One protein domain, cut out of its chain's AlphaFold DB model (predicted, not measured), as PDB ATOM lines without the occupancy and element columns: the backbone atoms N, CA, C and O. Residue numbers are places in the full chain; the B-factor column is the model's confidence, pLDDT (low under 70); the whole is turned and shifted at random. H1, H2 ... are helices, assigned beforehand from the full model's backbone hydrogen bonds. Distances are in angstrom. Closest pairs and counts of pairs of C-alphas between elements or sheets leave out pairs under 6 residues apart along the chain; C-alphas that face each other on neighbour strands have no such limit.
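AT A GLANCE: This is residues 180 to 216 and 231 to 239 of the 479 residues of an uncharacterized protein of Biomphalaria glabrata (UniProt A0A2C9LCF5). One long helix, H1, sticks out as an arm, and beyond a short link two short helices, H2 and H3, lie near each other at its far end. The arm makes most of the length, and no two helices touch. The printed part has 46 residues with three named helices, H1, H2, H3, and no named strand: all helix. It is extended, with a radius of gyration of the C-alphas of 16.7 A and spans of 49 by 24 by 13 A.

HOW THE PARTS SIT: H1, residues 181 to 199, has a kink of 28 degrees near residue 191. It is apart from H2, residues 207 to 215, and from H3, residues 231 to 238. H2 and H3 are close but not clearly touching; their closest C-alphas, of Ile 213 and Val 238, are 6.4 A apart. They run opposite ways at a shallow tilt of 19 degrees. Each O i to N i+4 pair is within hydrogen-bond range in H2 and H3; in H1, 9 of 15 are.

IN THESE COORDINATES: H1 begins at C-alpha 181 (128.257, 105.903, 144.680) and is 26.8 A long. H2 is 12.5 A long. H3, 10.6 A, ends at C-alpha 238 (100.057, 100.109, 174.687).

THE WHOLE: Residues 217 to 230 are not printed; C-alphas 216 and 231 are 11.8 A apart. Residues 188 to 199, 231 to 234 and 237 to 239 have pLDDT under 70.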
ATOM      1  N   ASN A 180     128.145 109.266 141.552       77.75
ATOM      2  CA  ASN A 180     129.011 109.099 142.712       77.75
ATOM      3  C   ASN A 180     128.349 108.181 143.752       77.75
ATOM      4  O   ASN A 180     127.498 108.604 144.542       77.75
ATOM      5  N   PHE A 181     128.771 106.916 143.761       70.94
ATOM      6  CA  PHE A 181     128.257 105.903 144.680       70.94
ATOM      7  C   PHE A 181     128.468 106.274 146.159       70.94
ATOM      8  O   PHE A 181     127.567 106.080 146.972       70.94
ATOM      9  N   GLN A 182     129.611 106.871 146.520       75.31
ATOM     10  CA  GLN A 182     129.905 107.239 147.912       75.31
ATOM     11  C   GLN A 182     128.944 108.313 148.438       75.31
ATOM     12  O   GLN A 182     128.476 108.223 149.574       75.31
ATOM     13  N   GLN A 183     128.590 109.293 147.602       77.00
ATOM     14  CA  GLN A 183     127.607 110.318 147.954       77.00
ATOM     15  C   GLN A 183     126.197 109.729 148.108       77.00
ATOM     16  O   GLN A 183     125.487 110.072 149.054       77.00
ATOM     17  N   PHE A 184     125.800 108.818 147.215       77.19
ATOM     18  CA  PHE A 184     124.500 108.144 147.284       77.19
ATOM     19  C   PHE A 184     124.347 107.332 148.577       77.19
ATOM     20  O   PHE A 184     123.358 107.492 149.298       77.19
ATOM     21  N   VAL A 185     125.357 106.519 148.896       77.38
ATOM     22  CA  VAL A 185     125.441 105.722 150.127       77.38
ATOM     23  C   VAL A 185     125.343 106.634 151.351       77.38
ATOM     24  O   VAL A 185     124.513 106.388 152.223       77.38
ATOM     25  N   ALA A 186     126.109 107.726 151.398       75.62
ATOM     26  CA  ALA A 186     126.073 108.665 152.518       75.62
ATOM     27  C   ALA A 186     124.689 109.314 152.713       75.62
ATOM     28  O   ALA A 186     124.208 109.417 153.840       75.62
ATOM     29  N   GLU A 187     124.012 109.719 151.638       72.19
ATOM     30  CA  GLU A 187     122.708 110.381 151.740       72.19
ATOM     31  C   GLU A 187     121.572 109.415 152.124       72.19
ATOM     32  O   GLU A 187     120.660 109.779 152.877       72.19
ATOM     33  N   HIS A 188     121.613 108.180 151.624       67.94
ATOM     34  CA  HIS A 188     120.496 107.242 151.758       67.94
ATOM     35  C   HIS A 188     120.637 106.311 152.971       67.94
ATOM     36  O   HIS A 188     119.631 106.006 153.615       67.94
ATOM     37  N   LEU A 189     121.854 105.943 153.388       61.72
ATOM     38  CA  LEU A 189     122.048 105.119 154.593       61.72
ATOM     39  C   LEU A 189     121.914 105.907 155.901       61.72
ATOM     40  O   LEU A 189     121.515 105.336 156.917       61.72
ATOM     41  N   VAL A 190     122.152 107.223 155.900       60.28
ATOM     42  CA  VAL A 190     121.870 108.065 157.080       60.28
ATOM     43  C   VAL A 190     120.364 108.114 157.372       60.28
ATOM     44  O   VAL A 190     119.960 108.086 158.535       60.28
ATOM     45  N   LYS A 191     119.519 108.082 156.332       57.56
ATOM     46  CA  LYS A 191     118.054 107.985 156.469       57.56
ATOM     47  C   LYS A 191     117.596 106.584 156.896       57.56
ATOM     48  O   LYS A 191     116.618 106.468 157.631       57.56
ATOM     49  N   ALA A 192     118.311 105.530 156.496       53.16
ATOM     50  CA  ALA A 192     118.016 104.157 156.914       53.16
ATOM     51  C   ALA A 192     118.206 103.956 158.429       53.16
ATOM     52  O   ALA A 192     117.337 103.385 159.086       53.16
ATOM     53  N   LYS A 193     119.259 104.541 159.020       55.25
ATOM     54  CA  LYS A 193     119.493 104.468 160.474       55.25
ATOM     55  C   LYS A 193     118.374 105.104 161.306       55.25
ATOM     56  O   LYS A 193     118.104 104.629 162.401       55.25
ATOM     57  N   GLN A 194     117.694 106.138 160.804       58.38
ATOM     58  CA  GLN A 194     116.556 106.743 161.512       58.38
ATOM     59  C   GLN A 194     115.287 105.884 161.446       58.38
ATOM     60  O   GLN A 194     114.508 105.879 162.397       58.38
ATOM     61  N   LYS A 195     115.089 105.128 160.357       55.31
ATOM     62  CA  LYS A 195     113.954 104.204 160.217       55.31
ATOM     63  C   LYS A 195     114.156 102.907 161.002       55.31
ATOM     64  O   LYS A 195     113.190 102.383 161.541       55.31
ATOM     65  N   GLU A 196     115.389 102.421 161.146       55.34
ATOM     66  CA  GLU A 196     115.672 101.256 161.998       55.34
ATOM     67  C   GLU A 196     115.365 101.505 163.480       55.34
ATOM     68  O   GLU A 196     114.951 100.584 164.178       55.34
ATOM     69  N   VAL A 197     115.515 102.740 163.975       59.41
ATOM     70  CA  VAL A 197     115.162 103.082 165.367       59.41
ATOM     71  C   VAL A 197     113.659 102.932 165.625       59.41
ATOM     72  O   VAL A 197     113.264 102.652 166.750       59.41
ATOM     73  N   PHE A 198     112.819 103.075 164.597       58.03
ATOM     74  CA  PHE A 198     111.372 102.908 164.728       58.03
ATOM     75  C   PHE A 198     110.959 101.437 164.915       58.03
ATOM     76  O   PHE A 198     110.001 101.169 165.631       58.03
ATOM     77  N   TRP A 199     111.705 100.497 164.323       65.50
ATOM     78  CA  TRP A 199     111.412  99.057 164.384       65.50
ATOM     79  C   TRP A 199     112.234  98.296 165.434       65.50
ATOM     80  O   TRP A 199     111.962  97.126 165.699       65.50
ATOM     81  N   ARG A 200     113.234  98.932 166.060       74.12
ATOM     82  CA  ARG A 200     113.943  98.343 167.203       74.12
ATOM     83  C   ARG A 200     113.070  98.439 168.445       74.12
ATOM     84  O   ARG A 200     112.774  99.533 168.917       74.12
ATOM     85  N   ILE A 201     112.722  97.280 168.996       77.44
ATOM     86  CA  ILE A 201     112.139  97.172 170.332       77.44
ATOM     87  C   ILE A 201     113.128  97.820 171.315       77.44
ATOM     88  O   ILE A 201     114.285  97.386 171.366       77.44
ATOM     89  N   PRO A 202     112.734  98.871 172.057       81.88
ATOM     90  CA  PRO A 202     113.619  99.481 173.039       81.88
ATOM     91  C   PRO A 202     114.082  98.435 174.054       81.88
ATOM     92  O   PRO A 202     113.269  97.683 174.583       81.88
ATOM     93  N   SER A 203     115.381  98.412 174.360       79.56
ATOM     94  CA  SER A 203     115.958  97.497 175.359       79.56
ATOM     95  C   SER A 203     115.414  97.717 176.774       79.56
ATOM     96  O   SER A 203     115.686  96.925 177.667       79.56
ATOM     97  N   GLU A 204     114.688  98.816 176.981       82.19
ATOM     98  CA  GLU A 204     113.979  99.141 178.217       82.19
ATOM     99  C   GLU A 204     112.785  98.211 178.469       82.19
ATOM    100  O   GLU A 204     112.387  98.053 179.618       82.19
ATOM    101  N   TYR A 205     112.237  97.567 177.428       84.38
ATOM    102  CA  TYR A 205     111.145  96.613 177.595       84.38
ATOM    103  C   TYR A 205     111.673  95.248 178.018       84.38
ATOM    104  O   TYR A 205     112.429  94.585 177.303       84.38
ATOM    105  N   SER A 206     111.219  94.797 179.180       89.69
ATOM    106  CA  SER A 206     111.465  93.438 179.646       89.69
ATOM    107  C   SER A 206     110.649  92.414 178.846       89.69
ATOM    108  O   SER A 206     109.575  92.707 178.314       89.69
ATOM    109  N   ALA A 207     111.115  91.161 178.795       85.12
ATOM    110  CA  ALA A 207     110.392  90.081 178.113       85.12
ATOM    111  C   ALA A 207     108.963  89.872 178.659       85.12
ATOM    112  O   ALA A 207     108.077  89.445 177.925       85.12
ATOM    113  N   SER A 208     108.722  90.181 179.938       83.06
ATOM    114  CA  SER A 208     107.395  90.104 180.557       83.06
ATOM    115  C   SER A 208     106.478  91.262 180.152       83.06
ATOM    116  O   SER A 208     105.278  91.047 180.013       83.06
ATOM    117  N   GLU A 209     107.002  92.466 179.919       81.12
ATOM    118  CA  GLU A 209     106.220  93.586 179.375       81.12
ATOM    119  C   GLU A 209     105.830  93.360 177.919       81.12
ATOM    120  O   GLU A 209     104.689  93.630 177.553       81.12
ATOM    121  N   LEU A 210     106.734  92.808 177.104       84.19
ATOM    122  CA  LEU A 210     106.423  92.472 175.713       84.19
ATOM    123  C   LEU A 210     105.312  91.420 175.616       84.19
ATOM    124  O   LEU A 210     104.439  91.548 174.763       84.19
ATOM    125  N   ARG A 211     105.294  90.433 176.524       82.94
ATOM    126  CA  ARG A 211     104.194  89.456 176.620       82.94
ATOM    127  C   ARG A 211     102.872  90.117 176.998       82.94
ATOM    128  O   ARG A 211     101.895  89.910 176.305       82.94
ATOM    129  N   LYS A 212     102.857  91.007 177.997       81.00
ATOM    130  CA  LYS A 212     101.639  91.755 178.366       81.00
ATOM    131  C   LYS A 212     101.095  92.607 177.216       81.00
ATOM    132  O   LYS A 212      99.884  92.738 177.083       81.00
ATOM    133  N   ILE A 213     101.977  93.208 176.413       80.56
ATOM    134  CA  ILE A 213     101.582  93.967 175.220       80.56
ATOM    135  C   ILE A 213     100.991  93.030 174.161       80.56
ATOM    136  O   ILE A 213      99.965  93.369 173.580       80.56
ATOM    137  N   ALA A 214     101.600  91.862 173.938       81.44
ATOM    138  CA  ALA A 214     101.088  90.850 173.015       81.44
ATOM    139  C   ALA A 214      99.717  90.308 173.455       81.44
ATOM    140  O   ALA A 214      98.797  90.293 172.647       81.44
ATOM    141  N   ASP A 215      99.540  90.001 174.742       79.25
ATOM    142  CA  ASP A 215      98.265  89.534 175.306       79.25
ATOM    143  C   ASP A 215      97.152  90.596 175.175       79.25
ATOM    144  O   ASP A 215      95.977  90.266 175.072       79.25
ATOM    145  N   CYS A 216      97.505  91.889 175.152       70.19
ATOM    146  CA  CYS A 216      96.552  92.977 174.890       70.19
ATOM    147  C   CYS A 216      96.217  93.157 173.396       70.19
ATOM    148  O   CYS A 216      95.286  93.896 173.079       70.19
ATOM    149  N   ILE A 231      90.457 101.443 168.554       69.00
ATOM    150  CA  ILE A 231      91.848 101.386 168.086       69.00
ATOM    151  C   ILE A 231      92.701 102.444 168.802       69.00
ATOM    152  O   ILE A 231      93.816 102.151 169.236       69.00
ATOM    153  N   GLN A 232      92.191 103.670 168.968       69.00
ATOM    154  CA  GLN A 232      92.911 104.714 169.703       69.00
ATOM    155  C   GLN A 232      93.082 104.376 171.186       69.00
ATOM    156  O   GLN A 232      94.140 104.669 171.742       69.00
ATOM    157  N   ASP A 233      92.100 103.725 171.807       69.06
ATOM    158  CA  ASP A 233      92.179 103.278 173.199       69.06
ATOM    159  C   ASP A 233      93.194 102.141 173.384       69.06
ATOM    160  O   ASP A 233      93.990 102.180 174.325       69.06
ATOM    161  N   ILE A 234      93.249 101.178 172.458       69.25
ATOM    162  CA  ILE A 234      94.273 100.119 172.447       69.25
ATOM    163  C   ILE A 234      95.665 100.740 172.271       69.25
ATOM    164  O   ILE A 234      96.578 100.467 173.053       69.25
ATOM    165  N   VAL A 235      95.828 101.656 171.310       72.88
ATOM    166  CA  VAL A 235      97.098 102.362 171.071       72.88
ATOM    167  C   VAL A 235      97.511 103.207 172.283       72.88
ATOM    168  O   VAL A 235      98.688 103.217 172.651       72.88
ATOM    169  N   ALA A 236      96.571 103.888 172.942       70.25
ATOM    170  CA  ALA A 236      96.833 104.676 174.145       70.25
ATOM    171  C   ALA A 236      97.224 103.801 175.347       70.25
ATOM    172  O   ALA A 236      98.051 104.216 176.162       70.25
ATOM    173  N   ARG A 237      96.672 102.586 175.438       65.25
ATOM    174  CA  ARG A 237      96.977 101.609 176.492       65.25
ATOM    175  C   ARG A 237      98.348 100.952 176.290       65.25
ATOM    176  O   ARG A 237      99.065 100.760 177.268       65.25
ATOM    177  N   VAL A 238      98.743 100.686 175.041       67.88
ATOM    178  CA  VAL A 238     100.057 100.109 174.687       67.88
ATOM    179  C   VAL A 238     101.180 101.158 174.720       67.88
ATOM    180  O   VAL A 238     102.307 100.851 175.111       67.88
ATOM    181  N   PHE A 239     100.890 102.421 174.383       68.50
ATOM    182  CA  PHE A 239     101.880 103.507 174.351       68.50
ATOM    183  C   PHE A 239     101.477 104.729 175.206       68.50
ATOM    184  O   PHE A 239     101.365 105.846 174.685       68.50
TER     185      PHE A 239